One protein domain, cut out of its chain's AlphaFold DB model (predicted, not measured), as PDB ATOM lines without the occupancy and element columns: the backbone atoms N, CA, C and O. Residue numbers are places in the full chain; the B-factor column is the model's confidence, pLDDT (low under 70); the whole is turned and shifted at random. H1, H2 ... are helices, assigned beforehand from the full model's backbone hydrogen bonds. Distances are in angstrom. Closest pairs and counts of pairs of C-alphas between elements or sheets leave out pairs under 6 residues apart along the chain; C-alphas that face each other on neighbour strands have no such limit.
ATOM      1  N   LEU A 320     272.937 217.565 141.703       90.88
ATOM      2  CA  LEU A 320     272.500 218.236 142.926       90.88
ATOM      3  C   LEU A 320     271.284 217.531 143.543       90.88
ATOM      4  O   LEU A 320     271.311 217.199 144.726       90.88
ATOM      5  N   GLU A 321     270.266 217.202 142.743       93.81
ATOM      6  CA  GLU A 321     269.080 216.466 143.209       93.81
ATOM      7  C   GLU A 321     269.437 215.090 143.790       93.81
ATOM      8  O   GLU A 321     268.919 214.689 144.838       93.81
ATOM      9  N   ALA A 322     270.361 214.367 143.148       93.50
ATOM     10  CA  ALA A 322     270.844 213.085 143.655       93.50
ATOM     11  C   ALA A 322     271.593 213.234 144.991       93.50
ATOM     12  O   ALA A 322     271.481 212.373 145.868       93.50
ATOM     13  N   THR A 323     272.344 214.323 145.155       93.75
ATOM     14  CA  THR A 323     273.066 214.641 146.393       93.75
ATOM     15  C   THR A 323     272.098 214.997 147.518       93.75
ATOM     16  O   THR A 323     272.191 214.420 148.602       93.75
ATOM     17  N   ILE A 324     271.097 215.838 147.241       96.31
ATOM     18  CA  ILE A 324     270.003 216.160 148.170       96.31
ATOM     19  C   ILE A 324     269.320 214.878 148.652       96.31
ATOM     20  O   ILE A 324     269.197 214.660 149.855       96.31
ATOM     21  N   ALA A 325     268.937 213.983 147.736       97.00
ATOM     22  CA  ALA A 325     268.260 212.738 148.092       97.00
ATOM     23  C   ALA A 325     269.104 211.839 149.015       97.00
ATOM     24  O   ALA A 325     268.573 211.239 149.950       97.00
ATOM     25  N   LYS A 326     270.421 211.763 148.782       96.56
ATOM     26  CA  LYS A 326     271.354 211.008 149.634       96.56
ATOM     27  C   LYS A 326     271.459 211.599 151.041       96.56
ATOM     28  O   LYS A 326     271.431 210.858 152.019       96.56
ATOM     29  N   LEU A 327     271.581 212.920 151.142       97.38
ATOM     30  CA  LEU A 327     271.669 213.629 152.419       97.38
ATOM     31  C   LEU A 327     270.357 213.516 153.218       97.38
ATOM     32  O   LEU A 327     270.390 213.254 154.420       97.38
ATOM     33  N   GLU A 328     269.203 213.634 152.551       97.62
ATOM     34  CA  GLU A 328     267.888 213.403 153.162       97.62
ATOM     35  C   GLU A 328     267.769 211.980 153.735       97.62
ATOM     36  O   GLU A 328     267.324 211.798 154.873       97.62
ATOM     37  N   ASP A 329     268.176 210.963 152.969       97.31
ATOM     38  CA  ASP A 329     268.112 209.562 153.402       97.31
ATOM     39  C   ASP A 329     269.053 209.281 154.580       97.31
ATOM     40  O   ASP A 329     268.670 208.595 155.533       97.31
ATOM     41  N   TYR A 330     270.247 209.883 154.575       96.06
ATOM     42  CA  TYR A 330     271.185 209.791 155.692       96.06
ATOM     43  C   TYR A 330     270.591 210.382 156.976       96.06
ATOM     44  O   TYR A 330     270.596 209.718 158.014       96.06
ATOM     45  N   LEU A 331     270.012 211.589 156.918       96.75
ATOM     46  CA  LEU A 331     269.372 212.217 158.083       96.75
ATOM     47  C   LEU A 331     268.198 211.383 158.605       96.75
ATOM     48  O   LEU A 331     268.065 211.169 159.811       96.75
ATOM     49  N   VAL A 332     267.360 210.863 157.703       97.62
ATOM     50  CA  VAL A 332     266.253 209.955 158.046       97.62
ATOM     51  C   VAL A 332     266.752 208.665 158.692       97.62
ATOM     52  O   VAL A 332     266.119 208.176 159.629       97.62
ATOM     53  N   THR A 333     267.869 208.120 158.222       96.75
ATOM     54  CA  THR A 333     268.461 206.893 158.763       96.75
ATOM     55  C   THR A 333     269.073 207.129 160.142       96.75
ATOM     56  O   THR A 333     268.841 206.339 161.054       96.75
ATOM     57  N   LYS A 334     269.801 208.236 160.326       96.38
ATOM     58  CA  LYS A 334     270.485 208.557 161.584       96.38
ATOM     59  C   LYS A 334     269.549 209.013 162.696       96.38
ATOM     60  O   LYS A 334     269.682 208.561 163.825       96.38
ATOM     61  N   MET A 335     268.596 209.889 162.385       95.62
ATOM     62  CA  MET A 335     267.681 210.468 163.379       95.62
ATOM     63  C   MET A 335     266.368 209.685 163.502       95.62
ATOM     64  O   MET A 335     265.540 209.944 164.373       95.62
ATOM     65  N   GLY A 336     266.127 208.740 162.596       96.00
ATOM     66  CA  GLY A 336     264.843 208.078 162.450       96.00
ATOM     67  C   GLY A 336     263.852 208.884 161.605       96.00
ATOM     68  O   GLY A 336     263.886 210.110 161.489       96.00
ATOM     69  N   LYS A 337     262.899 208.164 161.009       95.50
ATOM     70  CA  LYS A 337     262.023 208.670 159.941       95.50
ATOM     71  C   LYS A 337     261.193 209.903 160.291       95.50
ATOM     72  O   LYS A 337     260.911 210.697 159.398       95.50
ATOM     73  N   VAL A 338     260.749 210.036 161.540       96.12
ATOM     74  CA  VAL A 338     259.903 211.166 161.960       96.12
ATOM     75  C   VAL A 338     260.756 212.406 162.207       96.12
ATOM     76  O   VAL A 338     260.481 213.444 161.613       96.12
ATOM     77  N   GLN A 339     261.807 212.285 163.021       95.19
ATOM     78  CA  GLN A 339     262.696 213.402 163.342       95.19
ATOM     79  C   GLN A 339     263.467 213.872 162.109       95.19
ATOM     80  O   GLN A 339     263.429 215.058 161.805       95.19
ATOM     81  N   GLY A 340     264.053 212.957 161.331       96.56
ATOM     82  CA  GLY A 340     264.782 213.318 160.114       96.56
ATOM     83  C   GLY A 340     263.914 214.092 159.116       96.56
ATOM     84  O   GLY A 340     264.352 215.093 158.567       96.56
ATOM     85  N   ARG A 341     262.637 213.713 158.944       96.75
ATOM     86  CA  ARG A 341     261.706 214.470 158.084       96.75
ATOM     87  C   ARG A 341     261.359 215.851 158.629       96.75
ATOM     88  O   ARG A 341     261.177 216.761 157.831       96.75
ATOM     89  N   LEU A 342     261.234 216.001 159.947       95.25
ATOM     90  CA  LEU A 342     261.006 217.311 160.560       95.25
ATOM     91  C   LEU A 342     262.195 218.235 160.300       95.25
ATOM     92  O   LEU A 342     261.984 219.344 159.828       95.25
ATOM     93  N   VAL A 343     263.419 217.742 160.516       95.62
ATOM     94  CA  VAL A 343     264.644 218.489 160.207       95.62
ATOM     95  C   VAL A 343     264.675 218.889 158.736       95.62
ATOM     96  O   VAL A 343     264.803 220.065 158.430       95.62
ATOM     97  N   ILE A 344     264.467 217.937 157.822       96.44
ATOM     98  CA  ILE A 344     264.460 218.208 156.378       96.44
ATOM     99  C   ILE A 344     263.442 219.294 156.008       96.44
ATOM    100  O   ILE A 344     263.754 220.156 155.199       96.44
ATOM    101  N   ASN A 345     262.240 219.282 156.592       95.19
ATOM    102  CA  ASN A 345     261.228 220.293 156.286       95.19
ATOM    103  C   ASN A 345     261.671 221.707 156.696       95.19
ATOM    104  O   ASN A 345     261.489 222.628 155.912       95.19
ATOM    105  N   VAL A 346     262.291 221.861 157.868       94.06
ATOM    106  CA  VAL A 346     262.834 223.153 158.337       94.06
ATOM    107  C   VAL A 346     263.974 223.628 157.440       94.06
ATOM    108  O   VAL A 346     264.089 224.806 157.109       94.06
ATOM    109  N   LEU A 347     264.827 222.702 156.997       93.31
ATOM    110  CA  LEU A 347     265.927 223.023 156.087       93.31
ATOM    111  C   LEU A 347     265.447 223.386 154.675       93.31
ATOM    112  O   LEU A 347     266.165 224.091 153.975       93.31
ATOM    113  N   LYS A 348     264.255 222.923 154.275       92.44
ATOM    114  CA  LYS A 348     263.614 223.237 152.989       92.44
ATOM    115  C   LYS A 348     262.851 224.552 152.967       92.44
ATOM    116  O   LYS A 348     262.594 225.038 151.874       92.44
ATOM    117  N   GLU A 349     262.399 225.067 154.110       87.88
ATOM    118  CA  GLU A 349     261.629 226.317 154.133       87.88
ATOM    119  C   GLU A 349     262.483 227.458 153.576       87.88
ATOM    120  O   GLU A 349     263.486 227.832 154.166       87.88
ATOM    121  N   GLU A 350     262.162 227.983 152.401       72.25
ATOM    122  CA  GLU A 350     262.869 229.161 151.909       72.25
ATOM    123  C   GLU A 350     262.616 230.317 152.876       72.25
ATOM    124  O   GLU A 350     261.478 230.567 153.280       72.25
ATOM    125  N   ASP A 351     263.691 231.000 153.265       67.88
ATOM    126  CA  ASP A 351     263.538 232.325 153.832       67.88
ATOM    127  C   ASP A 351     263.102 233.194 152.639       67.88
ATOM    128  O   ASP A 351     263.895 233.453 151.737       67.88
ATOM    129  N   ASP A 352     261.813 233.555 152.584       65.88
ATOM    130  CA  ASP A 352     261.225 234.421 151.538       65.88
ATOM    131  C   ASP A 352     261.895 235.817 151.488       65.88
ATOM    132  O   ASP A 352     261.644 236.610 150.577       65.88
ATOM    133  N   ASP A 353     262.737 236.118 152.476       61.44
ATOM    134  CA  ASP A 353     263.508 237.340 152.609       61.44
ATOM    135  C   ASP A 353     264.961 237.064 152.176       61.44
ATOM    136  O   ASP A 353     265.563 236.090 152.623       61.44
ATOM    137  N   ASP A 354     265.533 237.933 151.330       61.41
ATOM    138  CA  ASP A 354     266.863 237.848 150.683       61.41
ATOM    139  C   ASP A 354     268.094 237.685 151.637       61.41
ATOM    140  O   ASP A 354     269.239 237.885 151.231       61.41
ATOM    141  N   GLU A 355     267.910 237.317 152.909       61.91
ATOM    142  CA  GLU A 355     268.934 237.109 153.948       61.91
ATOM    143  C   GLU A 355     269.336 235.626 154.128       61.91
ATOM    144  O   GLU A 355     269.614 235.155 155.235       61.91
ATOM    145  N   VAL A 356     269.413 234.875 153.029       56.81
ATOM    146  CA  VAL A 356     269.683 233.421 153.022       56.81
ATOM    147  C   VAL A 356     271.019 233.045 153.688       56.81
ATOM    148  O   VAL A 356     271.165 231.967 154.265       56.81
ATOM    149  N   GLU A 357     272.011 233.932 153.653       55.06
ATOM    150  CA  GLU A 357     273.399 233.582 153.975       55.06
ATOM    151  C   GLU A 357     273.764 233.719 155.468       55.06
ATOM    152  O   GLU A 357     274.772 233.177 155.923       55.06
ATOM    153  N   GLY A 358     272.926 234.389 156.266       57.53
ATOM    154  CA  GLY A 358     273.181 234.632 157.694       57.53
ATOM    155  C   GLY A 358     272.486 233.665 158.657       57.53
ATOM    156  O   GLY A 358     272.763 233.688 159.858       57.53
ATOM    157  N   ASN A 359     271.573 232.823 158.167       78.38
ATOM    158  CA  ASN A 359     270.555 232.218 159.027       78.38
ATOM    159  C   ASN A 359     270.869 230.794 159.521       78.38
ATOM    160  O   ASN A 359     270.114 230.239 160.321       78.38
ATOM    161  N   TRP A 360     271.990 230.182 159.108       87.56
ATOM    162  CA  TRP A 360     272.288 228.789 159.477       87.56
ATOM    163  C   TRP A 360     272.288 228.554 160.994       87.56
ATOM    164  O   TRP A 360     271.733 227.562 161.460       87.56
ATOM    165  N   GLU A 361     272.859 229.458 161.794       89.88
ATOM    166  CA  GLU A 361     272.885 229.284 163.252       89.88
ATOM    167  C   GLU A 361     271.487 229.318 163.885       89.88
ATOM    168  O   GLU A 361     271.238 228.616 164.871       89.88
ATOM    169  N   ALA A 362     270.566 230.122 163.343       89.56
ATOM    170  CA  ALA A 362     269.191 230.150 163.832       89.56
ATOM    171  C   ALA A 362     268.437 228.893 163.386       89.56
ATOM    172  O   ALA A 362     267.763 228.274 164.208       89.56
ATOM    173  N   ARG A 363     268.646 228.463 162.136       89.56
ATOM    174  CA  ARG A 363     268.114 227.214 161.581       89.56
ATOM    175  C   ARG A 363     268.557 226.001 162.392       89.56
ATOM    176  O   ARG A 363     267.746 225.168 162.781       89.56
ATOM    177  N   LEU A 364     269.848 225.927 162.710       93.19
ATOM    178  CA  LEU A 364     270.421 224.880 163.548       93.19
ATOM    179  C   LEU A 364     269.771 224.880 164.933       93.19
ATOM    180  O   LEU A 364     269.391 223.825 165.432       93.19
ATOM    181  N   ARG A 365     269.587 226.058 165.539       93.31
ATOM    182  CA  ARG A 365     268.926 226.190 166.843       93.31
ATOM    183  C   ARG A 365     267.465 225.745 166.800       93.31
ATOM    184  O   ARG A 365     267.008 225.104 167.743       93.31
ATOM    185  N   GLU A 366     266.742 226.061 165.731       93.62
ATOM    186  CA  GLU A 366     265.368 225.602 165.518       93.62
ATOM    187  C   GLU A 366     265.302 224.078 165.366       93.62
ATOM    188  O   GLU A 366     264.485 223.419 166.013       93.62
ATOM    189  N   VAL A 367     266.218 223.499 164.586       94.38
ATOM    190  CA  VAL A 367     266.342 222.048 164.439       94.38
ATOM    191  C   VAL A 367     266.637 221.386 165.790       94.38
ATOM    192  O   VAL A 367     265.946 220.440 166.168       94.38
ATOM    193  N   GLU A 368     267.607 221.887 166.556       95.75
ATOM    194  CA  GLU A 368     267.923 221.375 167.897       95.75
ATOM    195  C   GLU A 368     266.728 221.499 168.856       95.75
ATOM    196  O   GLU A 368     266.459 220.595 169.652       95.75
ATOM    197  N   GLN A 369     265.959 222.588 168.758       95.38
ATOM    198  CA  GLN A 369     264.749 222.787 169.551       95.38
ATOM    199  C   GLN A 369     263.647 221.777 169.193       95.38
ATOM    200  O   GLN A 369     262.984 221.261 170.094       95.38
ATOM    201  N   LEU A 370     263.465 221.469 167.907       91.44
ATOM    202  CA  LEU A 370     262.491 220.480 167.430       91.44
ATOM    203  C   LEU A 370     262.869 219.051 167.809       91.44
ATOM    204  O   LEU A 370     262.001 218.245 168.147       91.44
ATOM    205  N   VAL A 371     264.160 218.734 167.755       93.44
ATOM    206  CA  VAL A 371     264.686 217.429 168.163       93.44
ATOM    207  C   VAL A 371     264.638 217.281 169.688       93.44
ATOM    208  O   VAL A 371     264.437 216.177 170.193       93.44
ATOM    209  N   GLY A 372     264.746 218.392 170.422       95.12
ATOM    210  CA  GLY A 372     264.739 218.434 171.885       95.12
ATOM    211  C   GLY A 372     266.114 218.180 172.510       95.12
ATOM    212  O   GLY A 372     266.222 218.019 173.727       95.12
ATOM    213  N   SER A 373     267.165 218.146 171.695       94.25
ATOM    214  CA  SER A 373     268.550 217.966 172.113       94.25
ATOM    215  C   SER A 373     269.488 218.610 171.100       94.25
ATOM    216  O   SER A 373     269.113 218.853 169.953       94.25
ATOM    217  N   LYS A 374     270.736 218.836 171.515       94.81
ATOM    218  CA  LYS A 374     271.792 219.182 170.565       94.81
ATOM    219  C   LYS A 374     271.967 218.064 169.545       94.81
ATOM    220  O   LYS A 374     271.821 216.892 169.901       94.81
ATOM    221  N   LEU A 375     272.259 218.437 168.305       93.19
ATOM    222  CA  LEU A 375     272.557 217.467 167.259       93.19
ATOM    223  C   LEU A 375     273.947 216.873 167.475       93.19
ATOM    224  O   LEU A 375     274.879 217.570 167.884       93.19
ATOM    225  N   ASP A 376     274.097 215.597 167.133       95.19
ATOM    226  CA  ASP A 376     275.422 215.011 166.971       95.19
ATOM    227  C   ASP A 376     276.193 215.771 165.874       95.19
ATOM    228  O   ASP A 376     275.586 216.152 164.865       95.19
ATOM    229  N   PRO A 377     277.515 215.989 166.018       93.38
ATOM    230  CA  PRO A 377     278.302 216.770 165.060       93.38
ATOM    231  C   PRO A 377     278.167 216.302 163.603       93.38
ATOM    232  O   PRO A 377     278.079 217.130 162.695       93.38
ATOM    233  N   ASP A 378     278.072 214.992 163.376       92.81
ATOM    234  CA  ASP A 378     277.919 214.404 162.038       92.81
ATOM    235  C   ASP A 378     276.542 214.705 161.432       92.81
ATOM    236  O   ASP A 378     276.410 214.994 160.240       92.81
ATOM    237  N   VAL A 379     275.499 214.698 162.265       95.69
ATOM    238  CA  VAL A 379     274.131 215.042 161.861       95.69
ATOM    239  C   VAL A 379     274.033 216.538 161.581       95.69
ATOM    240  O   VAL A 379     273.473 216.923 160.560       95.69
ATOM    241  N   ALA A 380     274.632 217.375 162.432       94.81
ATOM    242  CA  ALA A 380     274.697 218.822 162.234       94.81
ATOM    243  C   ALA A 380     275.440 219.186 160.941       94.81
ATOM    244  O   ALA A 380     274.966 220.010 160.162       94.81
ATOM    245  N   THR A 381     276.565 218.521 160.674       94.06
ATOM    246  CA  THR A 381     277.343 218.708 159.444       94.06
ATOM    247  C   THR A 381     276.537 218.284 158.220       94.06
ATOM    248  O   THR A 381     276.488 219.010 157.232       94.06
ATOM    249  N   THR A 382     275.856 217.138 158.279       95.75
ATOM    250  CA  THR A 382     274.998 216.669 157.179       95.75
ATOM    251  C   THR A 382     273.830 217.627 156.926       95.75
ATOM    252  O   THR A 382     273.540 217.958 155.778       95.75
ATOM    253  N   ALA A 383     273.182 218.106 157.990       95.81
ATOM    254  CA  ALA A 383     272.106 219.088 157.923       95.81
ATOM    255  C   ALA A 383     272.579 220.410 157.293       95.81
ATOM    256  O   ALA A 383     271.866 220.980 156.472       95.81
ATOM    257  N   TRP A 384     273.798 220.854 157.613       94.94
ATOM    258  CA  TRP A 384     274.400 222.040 157.004       94.94
ATOM    259  C   TRP A 384     274.631 221.867 155.499       94.94
ATOM    260  O   TRP A 384     274.216 222.714 154.714       94.94
ATOM    261  N   HIS A 385     275.219 220.744 155.074       94.19
ATOM    262  CA  HIS A 385     275.408 220.460 153.646       94.19
ATOM    263  C   HIS A 385     274.071 220.382 152.904       94.19
ATOM    264  O   HIS A 385     273.947 220.910 151.803       94.19
ATOM    265  N   LEU A 386     273.058 219.762 153.514       95.44
ATOM    266  CA  LEU A 386     271.726 219.688 152.927       95.44
ATOM    267  C   LEU A 386     271.096 221.077 152.767       95.44
ATOM    268  O   LEU A 386     270.515 221.361 151.724       95.44
ATOM    269  N   HIS A 387     271.248 221.945 153.768       93.19
ATOM    270  CA  HIS A 387     270.801 223.333 153.692       93.19
ATOM    271  C   HIS A 387     271.467 224.080 152.530       93.19
ATOM    272  O   HIS A 387     270.763 224.672 151.716       93.19
ATOM    273  N   LEU A 388     272.793 223.974 152.386       91.25
ATOM    274  CA  LEU A 388     273.511 224.561 151.250       91.25
ATOM    275  C   LEU A 388     272.997 224.034 149.907       91.25
ATOM    276  O   LEU A 388     272.840 224.809 148.968       91.25
ATOM    277  N   CYS A 389     272.710 222.733 149.805       93.12
ATOM    278  CA  CYS A 389     272.160 222.167 148.579       93.12
ATOM    279  C   CYS A 389     270.778 222.734 148.234       93.12
ATOM    280  O   CYS A 389     270.521 222.958 147.056       93.12
ATOM    281  N   TYR A 390     269.905 222.981 149.219       92.06
ATOM    282  CA  TYR A 390     268.629 223.648 148.951       92.06
ATOM    283  C   TYR A 390     268.843 225.086 148.500       92.06
ATOM    284  O   TYR A 390     268.308 225.462 147.466       92.06
ATOM    285  N   VAL A 391     269.685 225.858 149.194       87.75
ATOM    286  CA  VAL A 391     270.007 227.237 148.790       87.75
ATOM    287  C   VAL A 391     270.492 227.286 147.339       87.75
ATOM    288  O   VAL A 391     269.957 228.048 146.540       87.75
ATOM    289  N   LEU A 392     271.422 226.403 146.965       86.81
ATOM    290  CA  LEU A 392     271.942 226.302 145.598       86.81
ATOM    291  C   LEU A 392     270.906 225.836 144.566       86.81
ATOM    292  O   LEU A 392     271.077 226.098 143.382       86.81
ATOM    293  N   GLN A 393     269.864 225.112 144.978       87.38
ATOM    294  CA  GLN A 393     268.783 224.697 144.079       87.38
ATOM    295  C   GLN A 393     267.853 225.869 143.722       87.38
ATOM    296  O   GLN A 393     267.168 225.811 142.698       87.38
ATOM    297  N   HIS A 394     267.818 226.903 144.566       79.06
ATOM    298  CA  HIS A 394     266.951 228.070 144.426       79.06
ATOM    299  C   HIS A 394     267.640 229.278 143.767       79.06
ATOM    300  O   HIS A 394     266.948 230.147 143.234       79.06
ATOM    301  N   THR A 395     268.977 229.312 143.754       73.19
ATOM    302  CA  THR A 395     269.796 230.266 142.979       73.19
ATOM    303  C   THR A 395     269.969 229.824 141.534       73.19
ATOM    304  O   THR A 395     269.839 230.681 140.631       73.19
TER     305      THR A 395
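AT A GLANCE: This is residues 320 to 395 of the 395 residues of an uncharacterized protein of Portunus trituberculatus (UniProt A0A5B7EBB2). Four helices make a compact body in which H2 and the longest helix, H4, form the middle, with H1 packed across one side of this pair and H3 on the other side, over H2. H1, H2 and H4 form a three-helix bundle, H3 folds back along H2, and the long link between H2 and H3 loops round at one end of the body. The printed part has 76 residues with four named helices, in the order H1, H2, H3, H4, and no named strand; the class is all helix. The whole is compact, with a radius of gyration of the C-alphas of 11.6 A, and its outline is rounded, with spans of 31 by 27 by 19 A.

HOW THE PARTS SIT: H4, residues 377 to 394, touches H1, residues 320 to 335, at a shallow tilt of 30 degrees, opposite ways; their closest C-alphas, those of Leu 327 and Leu 386, are 6.1 A apart. H4 also touches H2, residues 337 to 348, at a steep tilt of 44 degrees, the same way. H4 touches H2 with residues 383 to 390 alone, and H2 touches H4 with residues 343 to 348 alone; the closest C-alphas of the two, those of Leu 347 and His 387, are 5.4 A apart. H1 and H2 are a helical hairpin that runs opposite ways at a steep tilt of 41 degrees; H1 touches H2 with residues 328 to 334 alone, and the closest C-alphas, those of Val 332 and Gly 340, are 4.2 A apart. H1, H2 and H4 are a bundle, three helices grouped together. H2 is the hub, touching three other helices. The third is H3, residues 360 to 371, which forms a second helical hairpin with H2, at a shallow tilt of 24 degrees, opposite ways; the closest C-alphas, those of Val 343 and Val 367, are 5.8 A apart. H3 and H4 are close but not clearly touching, with the C-alphas of Trp 360 and Trp 384 closest at 7.5 A. H1 and H3 are apart. In H1, H3 and H4 every O i to N i+4 pair is within hydrogen-bond range; in H2 it is 7 of 8.

IN THESE COORDINATES: H4 has 18 residues and measures 26.1 A from C-alpha 377 at (278.302, 216.770, 165.060) to C-alpha 394 at (266.951, 228.070, 144.426). H1 begins with C-alpha 320 at (272.500, 218.236, 142.926) and measures 22.4 A. H2 and H3, 12 residues each, both measure 16.2 A.

THE WHOLE: The two C-alphas farthest apart, those of Gly 336 and Asp 354, are 32.1 A apart. The printed part has no cut and ends at residue 395, the chain's last residue. The links from H1 to H2 and from H3 to H4 are tight, and the link from H2 to H3, with 11 residues, is long. The mean pLDDT of the printed part is 89.6, and residues 351 to 358, in that long link, are under 70.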